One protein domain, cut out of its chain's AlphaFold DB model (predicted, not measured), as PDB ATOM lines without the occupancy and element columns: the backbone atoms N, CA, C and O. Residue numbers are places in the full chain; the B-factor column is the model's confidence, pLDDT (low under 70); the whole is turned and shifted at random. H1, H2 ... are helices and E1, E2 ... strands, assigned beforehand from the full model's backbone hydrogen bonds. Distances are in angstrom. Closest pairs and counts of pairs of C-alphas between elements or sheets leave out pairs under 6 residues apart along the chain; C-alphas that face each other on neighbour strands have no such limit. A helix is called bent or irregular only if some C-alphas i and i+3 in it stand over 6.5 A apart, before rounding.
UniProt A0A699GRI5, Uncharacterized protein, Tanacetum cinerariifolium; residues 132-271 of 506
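AT A GLANCE: This is residues 132 to 271 of the 506 residues of an uncharacterized protein of Tanacetum cinerariifolium (UniProt A0A699GRI5). A long helix, H1, is the spine of a rod: a small three-stranded sheet, E1 E2 E3, packs on its first part, and H2 folds back from its other end. H3 packs on the last residues of H2, and a strand hairpin, E4 and E5, lies apart from H1 and H2. The printed part has 140 residues with three named helices and five named strands, in the order E1 E2 E3 H1 H2 H3 E4 E5; both sheets are antiparallel and the class is mixed. It is extended, with a radius of gyration of the C-alphas of 22.7 A and spans of 73 by 32 by 24 A.

HOW THE PARTS SIT: E1, residues 132 to 136, E2, residues 149 to 155, and E3, residues 161 to 166, form a meander, each strand the antiparallel neighbour of the one before. Within hydrogen-bond range are N 132 and O 154, 2.8 A, in the hairpin E1 and E2, and N 151 and O 164, 2.9 A, in the hairpin E2 and E3. H1, residues 169 to 204, is on one face of this sheet, in two layers, a helix over a sheet, at a height over the sheet of 8.1 A; the closest C-alphas of E2 and H1, Val 151 and Val 172, are 6.7 A apart. H2, residues 209 to 225, touches H1 at residues 194 to 202 alone, at a steep tilt of 59 degrees, opposite ways; the closest C-alphas, Val 198 and Ala 215, are 5.4 A apart. H3, residues 235 to 240, touches H2 at residues 223 to 225 alone, about perpendicular at 73 degrees; the closest C-alphas, Asn 224 and Pro 235, are 5.1 A apart. In the antiparallel hairpin E4, residues 252 to 256, and E5, residues 261 to 265, N 254 and O 263 are 2.8 A apart. O i to N i+4 pairs are within range throughout H3, in 30 of 32 in H1 and in 11 of 13 in H2.

IN THESE COORDINATES: E1 begins at C-alpha 132, (55.188, -40.142, -38.278). E2 is 20.1 A long, H1 54.3 A and H2 25.2 A. H1 is only just irregular, with C-alphas 170 and 173 6.9 A apart, and H2 is irregular, with C-alphas 210 and 213 7.2 A apart. E5 ends at C-alpha 265, (14.507, -20.816, -29.584).

THE WHOLE: The two C-alphas farthest apart, Lys 140 and Pro 258, are 75.2 A apart. The printed part has no cut; the links E1 to E2 and H3 to E4 are long. Mean pLDDT of the printed part is 75.4, and 34 residues are under 70, among them 239 to 253 and 264 to 271.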
ATOM      1  N   HIS A 132      53.782 -40.142 -38.661       75.50
ATOM      2  CA  HIS A 132      55.188 -40.142 -38.278       75.50
ATOM      3  C   HIS A 132      55.565 -41.526 -37.777       75.50
ATOM      4  O   HIS A 132      54.913 -42.058 -36.876       75.50
ATOM      5  N   THR A 133      56.633 -42.084 -38.335       81.69
ATOM      6  CA  THR A 133      57.088 -43.436 -38.012       81.69
ATOM      7  C   THR A 133      58.553 -43.432 -37.639       81.69
ATOM      8  O   THR A 133      59.356 -42.759 -38.284       81.69
ATOM      9  N   ASP A 134      58.897 -44.209 -36.617       80.81
ATOM     10  CA  ASP A 134      60.281 -44.459 -36.238       80.81
ATOM     11  C   ASP A 134      60.474 -45.917 -35.809       80.81
ATOM     12  O   ASP A 134      59.572 -46.535 -35.243       80.81
ATOM     13  N   VAL A 135      61.651 -46.477 -36.094       85.12
ATOM     14  CA  VAL A 135      62.008 -47.867 -35.792       85.12
ATOM     15  C   VAL A 135      63.232 -47.878 -34.895       85.12
ATOM     16  O   VAL A 135      64.336 -47.522 -35.309       85.12
ATOM     17  N   TYR A 136      63.058 -48.377 -33.679       82.19
ATOM     18  CA  TYR A 136      64.099 -48.368 -32.666       82.19
ATOM     19  C   TYR A 136      64.629 -49.774 -32.377       82.19
ATOM     20  O   TYR A 136      63.869 -50.727 -32.204       82.19
ATOM     21  N   GLY A 137      65.954 -49.901 -32.286       83.00
ATOM     22  CA  GLY A 137      66.651 -51.133 -31.916       83.00
ATOM     23  C   GLY A 137      67.927 -51.385 -32.737       83.00
ATOM     24  O   GLY A 137      68.269 -50.598 -33.624       83.00
ATOM     25  N   PRO A 138      68.642 -52.495 -32.475       77.81
ATOM     26  CA  PRO A 138      68.235 -53.588 -31.595       77.81
ATOM     27  C   PRO A 138      68.442 -53.287 -30.105       77.81
ATOM     28  O   PRO A 138      69.473 -52.753 -29.689       77.81
ATOM     29  N   PHE A 139      67.484 -53.698 -29.280       70.44
ATOM     30  CA  PHE A 139      67.633 -53.750 -27.836       70.44
ATOM     31  C   PHE A 139      68.630 -54.826 -27.442       70.44
ATOM     32  O   PHE A 139      68.633 -55.946 -27.948       70.44
ATOM     33  N   LYS A 140      69.461 -54.482 -26.460       70.31
ATOM     34  CA  LYS A 140      70.445 -55.403 -25.894       70.31
ATOM     35  C   LYS A 140      69.798 -56.636 -25.247       70.31
ATOM     36  O   LYS A 140      70.408 -57.699 -25.206       70.31
ATOM     37  N   PHE A 141      68.602 -56.459 -24.700       70.12
ATOM     38  CA  PHE A 141      67.827 -57.507 -24.060       70.12
ATOM     39  C   PHE A 141      66.540 -57.673 -24.851       70.12
ATOM     40  O   PHE A 141      65.836 -56.690 -25.082       70.12
ATOM     41  N   MET A 142      66.267 -58.899 -25.281       81.88
ATOM     42  CA  MET A 142      65.029 -59.220 -25.980       81.88
ATOM     43  C   MET A 142      63.850 -59.109 -25.010       81.88
ATOM     44  O   MET A 142      63.998 -59.353 -23.807       81.88
ATOM     45  N   SER A 143      62.676 -58.744 -25.525       81.38
ATOM     46  CA  SER A 143      61.432 -58.814 -24.759       81.38
ATOM     47  C   SER A 143      61.128 -60.266 -24.366       81.38
ATOM     48  O   SER A 143      61.705 -61.209 -24.914       81.38
ATOM     49  N   ARG A 144      60.168 -60.478 -23.456       76.88
ATOM     50  CA  ARG A 144      59.698 -61.836 -23.108       76.88
ATOM     51  C   ARG A 144      59.185 -62.626 -24.321       76.88
ATOM     52  O   ARG A 144      59.212 -63.846 -24.296       76.88
ATOM     53  N   GLN A 145      58.763 -61.929 -25.375       72.94
ATOM     54  CA  GLN A 145      58.261 -62.496 -26.633       72.94
ATOM     55  C   GLN A 145      59.362 -62.622 -27.705       72.94
ATOM     56  O   GLN A 145      59.090 -62.957 -28.856       72.94
ATOM     57  N   GLY A 146      60.615 -62.322 -27.349       80.56
ATOM     58  CA  GLY A 146      61.760 -62.389 -28.251       80.56
ATOM     59  C   GLY A 146      61.920 -61.187 -29.187       80.56
ATOM     60  O   GLY A 146      62.747 -61.236 -30.093       80.56
ATOM     61  N   ALA A 147      61.168 -60.102 -28.991       86.50
ATOM     62  CA  ALA A 147      61.310 -58.898 -29.807       86.50
ATOM     63  C   ALA A 147      62.598 -58.143 -29.453       86.50
ATOM     64  O   ALA A 147      62.949 -58.014 -28.277       86.50
ATOM     65  N   SER A 148      63.298 -57.632 -30.466       83.81
ATOM     66  CA  SER A 148      64.525 -56.842 -30.296       83.81
ATOM     67  C   SER A 148      64.425 -55.442 -30.899       83.81
ATOM     68  O   SER A 148      65.319 -54.632 -30.686       83.81
ATOM     69  N   TYR A 149      63.327 -55.117 -31.577       86.44
ATOM     70  CA  TYR A 149      63.031 -53.791 -32.106       86.44
ATOM     71  C   TYR A 149      61.609 -53.381 -31.710       86.44
ATOM     72  O   TYR A 149      60.799 -54.222 -31.315       86.44
ATOM     73  N   PHE A 150      61.289 -52.098 -31.834       83.94
ATOM     74  CA  PHE A 150      59.905 -51.635 -31.888       83.94
ATOM     75  C   PHE A 150      59.745 -50.610 -33.006       83.94
ATOM     76  O   PHE A 150      60.711 -49.943 -33.379       83.94
ATOM     77  N   VAL A 151      58.528 -50.467 -33.517       84.81
ATOM     78  CA  VAL A 151      58.135 -49.391 -34.429       84.81
ATOM     79  C   VAL A 151      57.015 -48.571 -33.806       84.81
ATOM     80  O   VAL A 151      56.139 -49.124 -33.137       84.81
ATOM     81  N   THR A 152      57.053 -47.255 -34.006       84.75
ATOM     82  CA  THR A 152      55.967 -46.345 -33.637       84.75
ATOM     83  C   THR A 152      55.230 -45.861 -34.877       84.75
ATOM     84  O   THR A 152      55.857 -45.511 -35.870       84.75
ATOM     85  N   PHE A 153      53.902 -45.787 -34.818       80.38
ATOM     86  CA  PHE A 153      53.087 -45.088 -35.814       80.38
ATOM     87  C   PHE A 153      52.312 -43.988 -35.108       80.38
ATOM     88  O   PHE A 153      51.416 -44.264 -34.318       80.38
ATOM     89  N   THR A 154      52.684 -42.735 -35.348       75.19
ATOM     90  CA  THR A 154      52.080 -41.578 -34.690       75.19
ATOM     91  C   THR A 154      51.290 -40.770 -35.691       75.19
ATOM     92  O   THR A 154      51.826 -40.232 -36.656       75.19
ATOM     93  N   HIS A 155      49.999 -40.661 -35.438       73.75
ATOM     94  CA  HIS A 155      49.094 -39.936 -36.294       73.75
ATOM     95  C   HIS A 155      49.239 -38.419 -36.097       73.75
ATOM     96  O   HIS A 155      49.070 -37.927 -34.983       73.75
ATOM     97  N   ASP A 156      49.527 -37.659 -37.157       69.06
ATOM     98  CA  ASP A 156      49.840 -36.226 -37.042       69.06
ATOM     99  C   ASP A 156      48.638 -35.383 -36.572       69.06
ATOM    100  O   ASP A 156      48.789 -34.500 -35.725       69.06
ATOM    101  N   PHE A 157      47.417 -35.693 -37.035       63.31
ATOM    102  CA  PHE A 157      46.226 -34.922 -36.654       63.31
ATOM    103  C   PHE A 157      45.814 -35.137 -35.189       63.31
ATOM    104  O   PHE A 157      45.462 -34.164 -34.521       63.31
ATOM    105  N   SER A 158      45.904 -36.355 -34.644       65.38
ATOM    106  CA  SER A 158      45.508 -36.643 -33.249       65.38
ATOM    107  C   SER A 158      46.680 -36.728 -32.267       65.38
ATOM    108  O   SER A 158      46.450 -36.811 -31.065       65.38
ATOM    109  N   CYS A 159      47.923 -36.719 -32.756       66.19
ATOM    110  CA  CYS A 159      49.129 -37.082 -32.002       66.19
ATOM    111  C   CYS A 159      49.060 -38.468 -31.329       66.19
ATOM    112  O   CYS A 159      49.851 -38.751 -30.431       66.19
ATOM    113  N   TYR A 160      48.120 -39.328 -31.724       69.06
ATOM    114  CA  TYR A 160      47.960 -40.644 -31.120       69.06
ATOM    115  C   TYR A 160      49.015 -41.602 -31.682       69.06
ATOM    116  O   TYR A 160      49.155 -41.716 -32.901       69.06
ATOM    117  N   GLY A 161      49.767 -42.254 -30.795       70.69
ATOM    118  CA  GLY A 161      50.885 -43.131 -31.137       70.69
ATOM    119  C   GLY A 161      50.581 -44.600 -30.860       70.69
ATOM    120  O   GLY A 161      50.169 -44.948 -29.757       70.69
ATOM    121  N   TYR A 162      50.839 -45.452 -31.844       78.19
ATOM    122  CA  TYR A 162      50.807 -46.909 -31.737       78.19
ATOM    123  C   TYR A 162      52.233 -47.440 -31.620       78.19
ATOM    124  O   TYR A 162      53.148 -46.868 -32.215       78.19
ATOM    125  N   VAL A 163      52.425 -48.529 -30.875       84.94
ATOM    126  CA  VAL A 163      53.730 -49.178 -30.688       84.94
ATOM    127  C   VAL A 163      53.600 -50.659 -31.002       84.94
ATOM    128  O   VAL A 163      52.795 -51.345 -30.377       84.94
ATOM    129  N   TYR A 164      54.435 -51.159 -31.910       82.94
ATOM    130  CA  TYR A 164      54.500 -52.579 -32.248       82.94
ATOM    131  C   TYR A 164      55.897 -53.124 -31.958       82.94
ATOM    132  O   TYR A 164      56.903 -52.498 -32.296       82.94
ATOM    133  N   LEU A 165      55.964 -54.287 -31.310       87.94
ATOM    134  CA  LEU A 165      57.215 -54.985 -31.019       87.94
ATOM    135  C   LEU A 165      57.596 -55.882 -32.198       87.94
ATOM    136  O   LEU A 165      56.759 -56.633 -32.686       87.94
ATOM    137  N   LEU A 166      58.862 -55.843 -32.616       85.12
ATOM    138  CA  LEU A 166      59.357 -56.586 -33.777       85.12
ATOM    139  C   LEU A 166      60.542 -57.477 -33.391       85.12
ATOM    140  O   LEU A 166      61.432 -57.071 -32.627       85.12
ATOM    141  N   LYS A 167      60.612 -58.685 -33.954       86.88
ATOM    142  CA  LYS A 167      61.792 -59.554 -33.790       86.88
ATOM    143  C   LYS A 167      62.900 -59.124 -34.747       86.88
ATOM    144  O   LYS A 167      64.055 -59.009 -34.324       86.88
ATOM    145  N   HIS A 168      62.534 -58.768 -35.978       81.62
ATOM    146  CA  HIS A 168      63.420 -58.293 -37.037       81.62
ATOM    147  C   HIS A 168      62.926 -56.988 -37.684       81.62
ATOM    148  O   HIS A 168      61.733 -56.713 -37.749       81.62
ATOM    149  N   LYS A 169      63.850 -56.186 -38.237       80.94
ATOM    150  CA  LYS A 169      63.512 -54.896 -38.878       80.94
ATOM    151  C   LYS A 169      62.587 -55.008 -40.097       80.94
ATOM    152  O   LYS A 169      61.932 -54.030 -40.424       80.94
ATOM    153  N   HIS A 170      62.545 -56.149 -40.786       78.25
ATOM    154  CA  HIS A 170      61.707 -56.304 -41.981       78.25
ATOM    155  C   HIS A 170      60.207 -56.438 -41.653       78.25
ATOM    156  O   HIS A 170      59.379 -56.227 -42.527       78.25
ATOM    157  N   GLU A 171      59.845 -56.707 -40.393       78.94
ATOM    158  CA  GLU A 171      58.449 -56.854 -39.942       78.94
ATOM    159  C   GLU A 171      57.677 -55.521 -39.888       78.94
ATOM    160  O   GLU A 171      56.473 -55.510 -39.635       78.94
ATOM    161  N   VAL A 172      58.351 -54.387 -40.116       82.75
ATOM    162  CA  VAL A 172      57.746 -53.044 -40.072       82.75
ATOM    163  C   VAL A 172      56.563 -52.927 -41.032       82.75
ATOM    164  O   VAL A 172      55.540 -52.359 -40.658       82.75
ATOM    165  N   PHE A 173      56.682 -53.474 -42.244       80.06
ATOM    166  CA  PHE A 173      55.635 -53.359 -43.260       80.06
ATOM    167  C   PHE A 173      54.377 -54.154 -42.894       80.06
ATOM    168  O   PHE A 173      53.267 -53.634 -42.993       80.06
ATOM    169  N   GLU A 174      54.537 -55.375 -42.385       81.62
ATOM    170  CA  GLU A 174      53.393 -56.176 -41.938       81.62
ATOM    171  C   GLU A 174      52.690 -55.536 -40.735       81.62
ATOM    172  O   GLU A 174      51.464 -55.455 -40.698       81.62
ATOM    173  N   ASN A 175      53.449 -54.962 -39.798       84.50
ATOM    174  CA  ASN A 175      52.864 -54.220 -38.680       84.50
ATOM    175  C   ASN A 175      52.184 -52.916 -39.128       84.50
ATOM    176  O   ASN A 175      51.181 -52.520 -38.536       84.50
ATOM    177  N   PHE A 176      52.665 -52.275 -40.198       84.62
ATOM    178  CA  PHE A 176      51.985 -51.123 -40.790       84.62
ATOM    179  C   PHE A 176      50.611 -51.498 -41.362       84.62
ATOM    180  O   PHE A 176      49.647 -50.775 -41.121       84.62
ATOM    181  N   LYS A 177      50.478 -52.641 -42.055       83.44
ATOM    182  CA  LYS A 177      49.172 -53.121 -42.551       83.44
ATOM    183  C   LYS A 177      48.186 -53.364 -41.410       83.44
ATOM    184  O   LYS A 177      47.014 -53.003 -41.519       83.44
ATOM    185  N   VAL A 178      48.658 -53.961 -40.312       86.69
ATOM    186  CA  VAL A 178      47.849 -54.177 -39.104       86.69
ATOM    187  C   VAL A 178      47.381 -52.840 -38.532       86.69
ATOM    188  O   VAL A 178      46.183 -52.658 -38.326       86.69
ATOM    189  N   PHE A 179      48.300 -51.888 -38.361       84.19
ATOM    190  CA  PHE A 179      47.993 -50.530 -37.913       84.19
ATOM    191  C   PHE A 179      46.953 -49.842 -38.811       84.19
ATOM    192  O   PHE A 179      45.946 -49.340 -38.312       84.19
ATOM    193  N   GLN A 180      47.157 -49.847 -40.130       80.88
ATOM    194  CA  GLN A 180      46.242 -49.221 -41.083       80.88
ATOM    195  C   GLN A 180      44.835 -49.815 -40.956       80.88
ATOM    196  O   GLN A 180      43.866 -49.081 -40.759       80.88
ATOM    197  N   LYS A 181      44.733 -51.148 -40.994       84.00
ATOM    198  CA  LYS A 181      43.463 -51.866 -40.867       84.00
ATOM    199  C   LYS A 181      42.787 -51.594 -39.525       84.00
ATOM    200  O   LYS A 181      41.563 -51.510 -39.456       84.00
ATOM    201  N   GLU A 182      43.551 -51.469 -38.444       81.31
ATOM    202  CA  GLU A 182      43.013 -51.129 -37.131       81.31
ATOM    203  C   GLU A 182      42.396 -49.724 -37.123       81.31
ATOM    204  O   GLU A 182      41.259 -49.559 -36.673       81.31
ATOM    205  N   VAL A 183      43.096 -48.727 -37.669       76.06
ATOM    206  CA  VAL A 183      42.594 -47.346 -37.753       76.06
ATOM    207  C   VAL A 183      41.366 -47.252 -38.664       76.06
ATOM    208  O   VAL A 183      40.371 -46.630 -38.287       76.06
ATOM    209  N   GLU A 184      41.390 -47.908 -39.825       76.69
ATOM    210  CA  GLU A 184      40.252 -47.968 -40.752       76.69
ATOM    211  C   GLU A 184      39.031 -48.630 -40.100       76.69
ATOM    212  O   GLU A 184      37.937 -48.068 -40.115       76.69
ATOM    213  N   ASN A 185      39.212 -49.762 -39.413       80.00
ATOM    214  CA  ASN A 185      38.127 -50.425 -38.689       80.00
ATOM    215  C   ASN A 185      37.543 -49.555 -37.571       80.00
ATOM    216  O   ASN A 185      36.334 -49.579 -37.330       80.00
ATOM    217  N   GLN A 186      38.377 -48.803 -36.847       72.12
ATOM    218  CA  GLN A 186      37.896 -47.877 -35.820       72.12
ATOM    219  C   GLN A 186      37.026 -46.768 -36.436       72.12
ATOM    220  O   GLN A 186      35.978 -46.432 -35.873       72.12
ATOM    221  N   LEU A 187      37.414 -46.247 -37.605       69.94
ATOM    222  CA  LEU A 187      36.639 -45.265 -38.363       69.94
ATOM    223  C   LEU A 187      35.320 -45.844 -38.885       69.94
ATOM    224  O   LEU A 187      34.259 -45.261 -38.657       69.94
ATOM    225  N   GLU A 188      35.358 -47.010 -39.531       75.69
ATOM    226  CA  GLU A 188      34.165 -47.664 -40.074       75.69
ATOM    227  C   GLU A 188      33.164 -48.043 -38.987       75.69
ATOM    228  O   GLU A 188      31.966 -47.814 -39.151       75.69
ATOM    229  N   ARG A 189      33.631 -48.575 -37.849       75.19
ATOM    230  CA  ARG A 189      32.765 -48.877 -36.700       75.19
ATOM    231  C   ARG A 189      32.069 -47.620 -36.197       75.19
ATOM    232  O   ARG A 189      30.863 -47.651 -35.971       75.19
ATOM    233  N   ARG A 190      32.800 -46.508 -36.071       75.62
ATOM    234  CA  ARG A 190      32.225 -45.235 -35.622       75.62
ATOM    235  C   ARG A 190      31.201 -44.694 -36.619       75.62
ATOM    236  O   ARG A 190      30.120 -44.284 -36.201       75.62
ATOM    237  N   ASN A 191      31.503 -44.743 -37.915       79.00
ATOM    238  CA  ASN A 191      30.575 -44.332 -38.970       79.00
ATOM    239  C   ASN A 191      29.324 -45.217 -39.004       79.00
ATOM    240  O   ASN A 191      28.218 -44.698 -39.125       79.00
ATOM    241  N   ARG A 192      29.475 -46.533 -38.829       81.31
ATOM    242  CA  ARG A 192      28.351 -47.471 -38.748       81.31
ATOM    243  C   ARG A 192      27.454 -47.163 -37.554       81.31
ATOM    244  O   ARG A 192      26.266 -46.961 -37.749       81.31
ATOM    245  N   THR A 193      28.015 -47.012 -36.353       82.75
ATOM    246  CA  THR A 193      27.235 -46.639 -35.160       82.75
ATOM    247  C   THR A 193      26.489 -45.316 -35.351       82.75
ATOM    248  O   THR A 193      25.323 -45.215 -34.977       82.75
ATOM    249  N   LEU A 194      27.131 -44.312 -35.959       82.56
ATOM    250  CA  LEU A 194      26.479 -43.041 -36.280       82.56
ATOM    251  C   LEU A 194      25.286 -43.244 -37.223       82.56
ATOM    252  O   LEU A 194      24.198 -42.747 -36.949       82.56
ATOM    253  N   LEU A 195      25.478 -43.978 -38.320       86.75
ATOM    254  CA  LEU A 195      24.428 -44.208 -39.309       86.75
ATOM    255  C   LEU A 195      23.279 -45.060 -38.758       86.75
ATOM    256  O   LEU A 195      22.127 -44.724 -39.015       86.75
ATOM    257  N   ASP A 196      23.565 -46.089 -37.961       87.38
ATOM    258  CA  ASP A 196      22.546 -46.939 -37.334       87.38
ATOM    259  C   ASP A 196      21.655 -46.122 -36.383       87.38
ATOM    260  O   ASP A 196      20.428 -46.234 -36.403       87.38
ATOM    261  N   MET A 197      22.255 -45.236 -35.580       88.88
ATOM    262  CA  MET A 197      21.504 -44.336 -34.701       88.88
ATOM    263  C   MET A 197      20.693 -43.302 -35.491       88.88
ATOM    264  O   MET A 197      19.540 -43.056 -35.141       88.88
ATOM    265  N   VAL A 198      21.242 -42.737 -36.573       87.88
ATOM    266  CA  VAL A 198      20.495 -41.835 -37.466       87.88
ATOM    267  C   VAL A 198      19.299 -42.550 -38.081       87.88
ATOM    268  O   VAL A 198      18.200 -42.004 -38.074       87.88
ATOM    269  N   GLN A 199      19.486 -43.769 -38.585       88.25
ATOM    270  CA  GLN A 199      18.400 -44.569 -39.146       88.25
ATOM    271  C   GLN A 199      17.328 -44.861 -38.095       88.25
ATOM    272  O   GLN A 199      16.146 -44.672 -38.373       88.25
ATOM    273  N   SER A 200      17.734 -45.239 -36.880       90.19
ATOM    274  CA  SER A 200      16.818 -45.468 -35.761       90.19
ATOM    275  C   SER A 200      16.011 -44.211 -35.417       90.19
ATOM    276  O   SER A 200      14.781 -44.264 -35.413       90.19
ATOM    277  N   MET A 201      16.668 -43.059 -35.236       87.88
ATOM    278  CA  MET A 201      15.993 -41.781 -34.971       87.88
ATOM    279  C   MET A 201      15.025 -41.416 -36.097       87.88
ATOM    280  O   MET A 201      13.859 -41.141 -35.839       87.88
ATOM    281  N   MET A 202      15.478 -41.468 -37.352       89.25
ATOM    282  CA  MET A 202      14.644 -41.112 -38.499       89.25
ATOM    283  C   MET A 202      13.451 -42.062 -38.665       89.25
ATOM    284  O   MET A 202      12.389 -41.609 -39.085       89.25
ATOM    285  N   SER A 203      13.587 -43.344 -38.300       88.31
ATOM    286  CA  SER A 203      12.502 -44.335 -38.381       88.31
ATOM    287  C   SER A 203      11.361 -44.096 -37.388       88.31
ATOM    288  O   SER A 203      10.232 -44.495 -37.658       88.31
ATOM    289  N   GLN A 204      11.639 -43.431 -36.261       84.31
ATOM    290  CA  GLN A 204      10.649 -43.145 -35.215       84.31
ATOM    291  C   GLN A 204       9.971 -41.779 -35.381       84.31
ATOM    292  O   GLN A 204       9.029 -41.463 -34.658       84.31
ATOM    293  N   THR A 205      10.435 -40.955 -36.323       83.31
ATOM    294  CA  THR A 205       9.897 -39.606 -36.545       83.31
ATOM    295  C   THR A 205       8.971 -39.556 -37.754       83.31
ATOM    296  O   THR A 205       9.156 -40.279 -38.728       83.31
ATOM    297  N   THR A 206       8.027 -38.615 -37.746       86.19
ATOM    298  CA  THR A 206       7.219 -38.243 -38.921       86.19
ATOM    299  C   THR A 206       7.892 -37.165 -39.783       86.19
ATOM    300  O   THR A 206       7.271 -36.609 -40.691       86.19
ATOM    301  N   LEU A 207       9.160 -36.840 -39.503       83.50
ATOM    302  CA  LEU A 207       9.894 -35.776 -40.183       83.50
ATOM    303  C   LEU A 207      10.324 -36.193 -41.601       83.50
ATOM    304  O   LEU A 207      10.623 -37.366 -41.847       83.50
ATOM    305  N   PRO A 208      10.425 -35.242 -42.551       83.31
ATOM    306  CA  PRO A 208      10.935 -35.533 -43.885       83.31
ATOM    307  C   PRO A 208      12.368 -36.077 -43.862       83.31
ATOM    308  O   PRO A 208      13.197 -35.659 -43.051       83.31
ATOM    309  N   LYS A 209      12.714 -36.930 -44.837       83.69
ATOM    310  CA  LYS A 209      14.071 -37.498 -44.978       83.69
ATOM    311  C   LYS A 209      15.178 -36.438 -45.050       83.69
ATOM    312  O   LYS A 209      16.309 -36.748 -44.700       83.69
ATOM    313  N   SER A 210      14.872 -35.202 -45.455       83.62
ATOM    314  CA  SER A 210      15.816 -34.070 -45.470       83.62
ATOM    315  C   SER A 210      16.402 -33.731 -44.091       83.62
ATOM    316  O   SER A 210      17.468 -33.126 -44.027       83.62
ATOM    317  N   PHE A 211      15.773 -34.169 -42.994       82.81
ATOM    318  CA  PHE A 211      16.247 -33.944 -41.623       82.81
ATOM    319  C   PHE A 211      17.384 -34.876 -41.172       82.81
ATOM    320  O   PHE A 211      17.893 -34.713 -40.062       82.81
ATOM    321  N   TRP A 212      17.853 -35.796 -42.025       80.88
ATOM    322  CA  TRP A 212      18.942 -36.728 -41.695       80.88
ATOM    323  C   TRP A 212      20.209 -36.028 -41.165       80.88
ATOM    324  O   TRP A 212      20.883 -36.560 -40.284       80.88
ATOM    325  N   GLY A 213      20.512 -34.816 -41.648       79.75
ATOM    326  CA  GLY A 213      21.659 -34.027 -41.189       79.75
ATOM    327  C   GLY A 213      21.537 -33.581 -39.728       79.75
ATOM    328  O   GLY A 213      22.512 -33.650 -38.978       79.75
ATOM    329  N   TYR A 214      20.333 -33.201 -39.289       80.25
ATOM    330  CA  TYR A 214      20.059 -32.861 -37.889       80.25
ATOM    331  C   TYR A 214      20.121 -34.102 -36.992       80.25
ATOM    332  O   TYR A 214      20.683 -34.045 -35.894       80.25
ATOM    333  N   ALA A 215      19.614 -35.241 -37.474       83.12
ATOM    334  CA  ALA A 215      19.722 -36.517 -36.770       83.12
ATOM    335  C   ALA A 215      21.190 -36.946 -36.605       83.12
ATOM    336  O   ALA A 215      21.588 -37.391 -35.527       83.12
ATOM    337  N   LEU A 216      22.027 -36.740 -37.628       82.00
ATOM    338  CA  LEU A 216      23.458 -37.047 -37.571       82.00
ATOM    339  C   LEU A 216      24.197 -36.167 -36.558       82.00
ATOM    340  O   LEU A 216      24.951 -36.686 -35.734       82.00
ATOM    341  N   GLN A 217      23.948 -34.855 -36.564       79.50
ATOM    342  CA  GLN A 217      24.531 -33.935 -35.578       79.50
ATOM    343  C   GLN A 217      24.104 -34.289 -34.147       79.50
ATOM    344  O   GLN A 217      24.934 -34.313 -33.237       79.50
ATOM    345  N   THR A 218      22.825 -34.623 -33.954       81.69
ATOM    346  CA  THR A 218      22.286 -35.053 -32.656       81.69
ATOM    347  C   THR A 218      22.933 -36.355 -32.192       81.69
ATOM    348  O   THR A 218      23.386 -36.449 -31.054       81.69
ATOM    349  N   THR A 219      23.067 -37.332 -33.087       82.50
ATOM    350  CA  THR A 219      23.729 -38.610 -32.801       82.50
ATOM    351  C   THR A 219      25.187 -38.412 -32.385       82.50
ATOM    352  O   THR A 219      25.619 -38.939 -31.359       82.50
ATOM    353  N   ALA A 220      25.948 -37.618 -33.144       79.06
ATOM    354  CA  ALA A 220      27.341 -37.318 -32.825       79.06
ATOM    355  C   ALA A 220      27.472 -36.620 -31.464       79.06
ATOM    356  O   ALA A 220      28.370 -36.940 -30.683       79.06
ATOM    357  N   ARG A 221      26.544 -35.705 -31.150       78.06
ATOM    358  CA  ARG A 221      26.476 -35.049 -29.842       78.06
ATOM    359  C   ARG A 221      26.227 -36.058 -28.727       78.06
ATOM    360  O   ARG A 221      26.960 -36.032 -27.747       78.06
ATOM    361  N   ILE A 222      25.257 -36.960 -28.878       79.75
ATOM    362  CA  ILE A 222      24.971 -38.000 -27.879       79.75
ATOM    363  C   ILE A 222      26.212 -38.866 -27.643       79.75
ATOM    364  O   ILE A 222      26.648 -38.996 -26.505       79.75
ATOM    365  N   LEU A 223      26.844 -39.386 -28.697       81.00
ATOM    366  CA  LEU A 223      28.024 -40.250 -28.557       81.00
ATOM    367  C   LEU A 223      29.220 -39.551 -27.899       81.00
ATOM    368  O   LEU A 223      29.985 -40.194 -27.187       81.00
ATOM    369  N   ASN A 224      29.388 -38.244 -28.108       79.44
ATOM    370  CA  ASN A 224      30.455 -37.484 -27.456       79.44
ATOM    371  C   ASN A 224      30.134 -37.136 -25.990       79.44
ATOM    372  O   ASN A 224      31.052 -36.843 -25.227       79.44
ATOM    373  N   MET A 225      28.859 -37.187 -25.595       74.12
ATOM    374  CA  MET A 225      28.365 -36.850 -24.254       74.12
ATOM    375  C   MET A 225      28.045 -38.080 -23.390       74.12
ATOM    376  O   MET A 225      27.727 -37.925 -22.216       74.12
ATOM    377  N   VAL A 226      28.111 -39.292 -23.945       74.75
ATOM    378  CA  VAL A 226      27.860 -40.546 -23.222       74.75
ATOM    379  C   VAL A 226      29.199 -41.210 -22.876       74.75
ATOM    380  O   VAL A 226      30.073 -41.310 -23.744       74.75
ATOM    381  N   PRO A 227      29.404 -41.660 -21.624       70.25
ATOM    382  CA  PRO A 227      30.623 -42.360 -21.240       70.25
ATOM    383  C   PRO A 227      30.743 -43.689 -21.990       70.25
ATOM    384  O   PRO A 227      29.758 -44.374 -22.271       70.25
ATOM    385  N   THR A 228      31.974 -44.068 -22.322       71.31
ATOM    386  CA  THR A 228      32.244 -45.324 -23.034       71.31
ATOM    387  C   THR A 228      32.747 -46.372 -22.052       71.31
ATOM    388  O   THR A 228      33.392 -46.037 -21.068       71.31
ATOM    389  N   LYS A 229      32.554 -47.667 -22.329       68.50
ATOM    390  CA  LYS A 229      33.075 -48.737 -21.450       68.50
ATOM    391  C   LYS A 229      34.596 -48.681 -21.233       68.50
ATOM    392  O   LYS A 229      35.092 -49.268 -20.282       68.50
ATOM    393  N   LYS A 230      35.329 -48.013 -22.130       60.16
ATOM    394  CA  LYS A 230      36.791 -47.883 -22.077       60.16
ATOM    395  C   LYS A 230      37.266 -46.717 -21.205       60.16
ATOM    396  O   LYS A 230      38.427 -46.715 -20.813       60.16
ATOM    397  N   VAL A 231      36.418 -45.719 -20.945       66.56
ATOM    398  CA  VAL A 231      36.800 -44.484 -20.246       66.56
ATOM    399  C   VAL A 231      35.649 -44.035 -19.350       66.56
ATOM    400  O   VAL A 231      34.551 -43.794 -19.842       66.56
ATOM    401  N   GLU A 232      35.913 -43.875 -18.049       68.50
ATOM    402  CA  GLU A 232      34.910 -43.435 -17.059       68.50
ATOM    403  C   GLU A 232      34.343 -42.035 -17.354       68.50
ATOM    404  O   GLU A 232      33.219 -41.722 -16.971       68.50
ATOM    405  N   LYS A 233      35.112 -41.204 -18.067       73.19
ATOM    406  CA  LYS A 233      34.745 -39.853 -18.509       73.19
ATOM    407  C   LYS A 233      34.177 -39.851 -19.927       73.19
ATOM    408  O   LYS A 233      34.536 -40.689 -20.758       73.19
ATOM    409  N   THR A 234      33.325 -38.875 -20.231       75.25
ATOM    410  CA  THR A 234      32.776 -38.720 -21.589       75.25
ATOM    411  C   THR A 234      33.874 -38.303 -22.579       75.25
ATOM    412  O   THR A 234      34.817 -37.601 -22.197       75.25
ATOM    413  N   PRO A 235      33.797 -38.682 -23.870       75.12
ATOM    414  CA  PRO A 235      34.758 -38.211 -24.873       75.12
ATOM    415  C   PRO A 235      34.896 -36.679 -24.909       75.12
ATOM    416  O   PRO A 235      35.996 -36.161 -25.098       75.12
ATOM    417  N   TYR A 236      33.799 -35.954 -24.675       69.25
ATOM    418  CA  TYR A 236      33.783 -34.497 -24.560       69.25
ATOM    419  C   TYR A 236      34.600 -33.985 -23.362       69.25
ATOM    420  O   TYR A 236      35.407 -33.069 -23.515       69.25
ATOM    421  N   GLU A 237      34.446 -34.598 -22.186       76.06
ATOM    422  CA  GLU A 237      35.225 -34.268 -20.983       76.06
ATOM    423  C   GLU A 237      36.720 -34.491 -21.167       76.06
ATOM    424  O   GLU A 237      37.526 -33.678 -20.720       76.06
ATOM    425  N   VAL A 238      37.090 -35.591 -21.822       74.06
ATOM    426  CA  VAL A 238      38.492 -35.912 -22.111       74.06
ATOM    427  C   VAL A 238      39.096 -34.868 -23.048       74.06
ATOM    428  O   VAL A 238      40.231 -34.450 -22.843       74.06
ATOM    429  N   TRP A 239      38.336 -34.427 -24.052       66.88
ATOM    430  CA  TRP A 239      38.809 -33.464 -25.043       66.88
ATOM    431  C   TRP A 239      38.905 -32.032 -24.501       66.88
ATOM    432  O   TRP A 239      39.886 -31.339 -24.754       66.88
ATOM    433  N   HIS A 240      37.902 -31.577 -23.747       67.75
ATOM    434  CA  HIS A 240      37.839 -30.199 -23.249       67.75
ATOM    435  C   HIS A 240      38.401 -30.022 -21.832       67.75
ATOM    436  O   HIS A 240      38.516 -28.893 -21.359       67.75
ATOM    437  N   GLY A 241      38.740 -31.108 -21.133       64.25
ATOM    438  CA  GLY A 241      39.288 -31.075 -19.773       64.25
ATOM    439  C   GLY A 241      38.301 -30.612 -18.693       64.25
ATOM    440  O   GLY A 241      38.689 -30.472 -17.534       64.25
ATOM    441  N   GLN A 242      37.030 -30.377 -19.038       63.59
ATOM    442  CA  GLN A 242      35.996 -29.890 -18.128       63.59
ATOM    443  C   GLN A 242      34.669 -30.620 -18.366       63.59
ATOM    444  O   GLN A 242      34.200 -30.714 -19.496       63.59
ATOM    445  N   ALA A 243      34.009 -31.052 -17.288       55.78
ATOM    446  CA  ALA A 243      32.684 -31.688 -17.320       55.78
ATOM    447  C   ALA A 243      31.516 -30.703 -17.513       55.78
ATOM    448  O   ALA A 243      30.365 -31.012 -17.207       55.78
ATOM    449  N   ARG A 244      31.789 -29.475 -17.978       53.25
ATOM    450  CA  ARG A 244      30.733 -28.481 -18.184       53.25
ATOM    451  C   ARG A 244      30.066 -28.699 -19.532       53.25
ATOM    452  O   ARG A 244      30.687 -28.525 -20.578       53.25
ATOM    453  N   TYR A 245      28.762 -28.953 -19.478       56.50
ATOM    454  CA  TYR A 245      27.858 -28.727 -20.595       56.50
ATOM    455  C   TYR A 245      28.085 -27.309 -21.142       56.50
ATOM    456  O   TYR A 245      28.083 -26.359 -20.348       56.50
ATOM    457  N   PRO A 246      28.293 -27.128 -22.457       47.94
ATOM    458  CA  PRO A 246      28.416 -25.797 -23.026       47.94
ATOM    459  C   PRO A 246      27.104 -25.042 -22.780       47.94
ATOM    460  O   PRO A 246      26.077 -25.334 -23.391       47.94
ATOM    461  N   LYS A 247      27.142 -24.075 -21.853       47.72
ATOM    462  CA  LYS A 247      26.004 -23.216 -21.481       47.72
ATOM    463  C   LYS A 247      25.543 -22.309 -22.634       47.72
ATOM    464  O   LYS A 247      24.503 -21.676 -22.528       47.72
ATOM    465  N   GLU A 248      26.295 -22.261 -23.730       47.03
ATOM    466  CA  GLU A 248      26.116 -21.328 -24.850       47.03
ATOM    467  C   GLU A 248      25.358 -21.922 -26.053       47.03
ATOM    468  O   GLU A 248      25.107 -21.219 -27.026       47.03
ATOM    469  N   LEU A 249      24.933 -23.192 -25.998       46.75
ATOM    470  CA  LEU A 249      24.187 -23.862 -27.081       46.75
ATOM    471  C   LEU A 249      22.698 -24.070 -26.766       46.75
ATOM    472  O   LEU A 249      22.053 -24.951 -27.336       46.75
ATOM    473  N   ILE A 250      22.144 -23.272 -25.850       45.97
ATOM    474  CA  ILE A 250      20.723 -23.305 -25.495       45.97
ATOM    475  C   ILE A 250      19.956 -22.632 -26.634       45.97
ATOM    476  O   ILE A 250      19.713 -21.433 -26.625       45.97
ATOM    477  N   GLY A 251      19.682 -23.402 -27.677       48.72
ATOM    478  CA  GLY A 251      18.859 -23.047 -28.819       48.72
ATOM    479  C   GLY A 251      18.193 -24.325 -29.298       48.72
ATOM    480  O   GLY A 251      18.787 -25.079 -30.065       48.72
ATOM    481  N   TYR A 252      16.998 -24.621 -28.798       62.00
ATOM    482  CA  TYR A 252      16.225 -25.759 -29.279       62.00
ATOM    483  C   TYR A 252      15.749 -25.450 -30.698       62.00
ATOM    484  O   TYR A 252      15.214 -24.370 -30.955       62.00
ATOM    485  N   SER A 253      16.001 -26.374 -31.622       65.31
ATOM    486  CA  SER A 253      15.562 -26.254 -33.012       65.31
ATOM    487  C   SER A 253      14.188 -26.903 -33.159       65.31
ATOM    488  O   SER A 253      14.065 -28.115 -33.003       65.31
ATOM    489  N   PHE A 254      13.166 -26.104 -33.447       74.19
ATOM    490  CA  PHE A 254      11.793 -26.544 -33.680       74.19
ATOM    491  C   PHE A 254      11.504 -26.545 -35.167       74.19
ATOM    492  O   PHE A 254      11.665 -25.528 -35.837       74.19
ATOM    493  N   TYR A 255      11.053 -27.677 -35.686       75.00
ATOM    494  CA  TYR A 255      10.535 -27.730 -37.041       75.00
ATOM    495  C   TYR A 255       9.068 -27.301 -37.046       75.00
ATOM    496  O   TYR A 255       8.277 -27.828 -36.265       75.00
ATOM    497  N   TYR A 256       8.713 -26.365 -37.926       76.81
ATOM    498  CA  TYR A 256       7.340 -25.946 -38.180       76.81
ATOM    499  C   TYR A 256       6.884 -26.506 -39.541       76.81
ATOM    500  O   TYR A 256       7.220 -25.927 -40.581       76.81
ATOM    501  N   PRO A 257       6.151 -27.642 -39.558       73.75
ATOM    502  CA  PRO A 257       5.785 -28.342 -40.789       73.75
ATOM    503  C   PRO A 257       5.007 -27.510 -41.821       73.75
ATOM    504  O   PRO A 257       5.333 -27.642 -43.000       73.75
ATOM    505  N   PRO A 258       4.037 -26.648 -41.441       75.75
ATOM    506  CA  PRO A 258       3.236 -25.900 -42.414       75.75
ATOM    507  C   PRO A 258       4.054 -24.977 -43.325       75.75
ATOM    508  O   PRO A 258       3.703 -24.802 -44.488       75.75
ATOM    509  N   GLU A 259       5.160 -24.417 -42.826       78.94
ATOM    510  CA  GLU A 259       6.022 -23.507 -43.598       78.94
ATOM    511  C   GLU A 259       7.378 -24.116 -43.968       78.94
ATOM    512  O   GLU A 259       8.201 -23.441 -44.586       78.94
ATOM    513  N   ASN A 260       7.637 -25.374 -43.590       74.25
ATOM    514  CA  ASN A 260       8.924 -26.048 -43.779       74.25
ATOM    515  C   ASN A 260      10.120 -25.223 -43.241       74.25
ATOM    516  O   ASN A 260      11.176 -25.131 -43.871       74.25
ATOM    517  N   LYS A 261       9.948 -24.588 -42.074       77.00
ATOM    518  CA  LYS A 261      10.972 -23.749 -41.423       77.00
ATOM    519  C   LYS A 261      11.495 -24.400 -40.147       77.00
ATOM    520  O   LYS A 261      10.754 -25.075 -39.436       77.00
ATOM    521  N   VAL A 262      12.768 -24.156 -39.837       74.06
ATOM    522  CA  VAL A 262      13.383 -24.512 -38.550       74.06
ATOM    523  C   VAL A 262      13.576 -23.235 -37.734       74.06
ATOM    524  O   VAL A 262      14.263 -22.314 -38.172       74.06
ATOM    525  N   LEU A 263      12.960 -23.177 -36.558       77.44
ATOM    526  CA  LEU A 263      13.035 -22.070 -35.610       77.44
ATOM    527  C   LEU A 263      14.027 -22.420 -34.501       77.44
ATOM    528  O   LEU A 263      13.960 -23.510 -33.943       77.44
ATOM    529  N   VAL A 264      14.930 -21.509 -34.146       66.62
ATOM    530  CA  VAL A 264      15.880 -21.714 -33.040       66.62
ATOM    531  C   VAL A 264      15.430 -20.875 -31.852       66.62
ATOM    532  O   VAL A 264      15.536 -19.650 -31.888       66.62
ATOM    533  N   ALA A 265      14.943 -21.514 -30.790       65.12
ATOM    534  CA  ALA A 265      14.507 -20.816 -29.584       65.12
ATOM    535  C   ALA A 265      15.485 -21.048 -28.432       65.12
ATOM    536  O   ALA A 265      15.772 -22.187 -28.060       65.12
ATOM    537  N   ARG A 266      15.974 -19.956 -27.836       55.78
ATOM    538  CA  ARG A 266      16.936 -20.030 -26.728       55.78
ATOM    539  C   ARG A 266      16.316 -20.384 -25.378       55.78
ATOM    540  O   ARG A 266      16.989 -20.956 -24.537       55.78
ATOM    541  N   ASN A 267      15.025 -20.113 -25.204       59.12
ATOM    542  CA  ASN A 267      14.293 -20.326 -23.954       59.12
ATOM    543  C   ASN A 267      13.016 -21.135 -24.209       59.12
ATOM    544  O   ASN A 267      11.911 -20.650 -23.983       59.12
ATOM    545  N   ALA A 268      13.148 -22.354 -24.733       56.16
ATOM    546  CA  ALA A 268      11.984 -23.209 -24.927       56.16
ATOM    547  C   ALA A 268      11.630 -23.966 -23.643       56.16
ATOM    548  O   ALA A 268      12.490 -24.596 -23.025       56.16
ATOM    549  N   LYS A 269      10.354 -23.912 -23.260       56.31
ATOM    550  CA  LYS A 269       9.796 -24.661 -22.133       56.31
ATOM    551  C   LYS A 269       9.026 -25.857 -22.691       56.31
ATOM    552  O   LYS A 269       7.977 -25.682 -23.300       56.31
ATOM    553  N   PHE A 270       9.558 -27.061 -22.508       53.78
ATOM    554  CA  PHE A 270       8.885 -28.294 -22.918       53.78
ATOM    555  C   PHE A 270       7.786 -28.636 -21.907       53.78
ATOM    556  O   PHE A 270       8.021 -28.621 -20.698       53.78
ATOM    557  N   LEU A 271       6.586 -28.951 -22.397       53.53
ATOM    558  CA  LEU A 271       5.447 -29.365 -21.568       53.53
ATOM    559  C   LEU A 271       5.546 -30.835 -21.104       53.53
ATOM    560  O   LEU A 271       4.648 -31.326 -20.431       53.53
TER     561      LEU A 271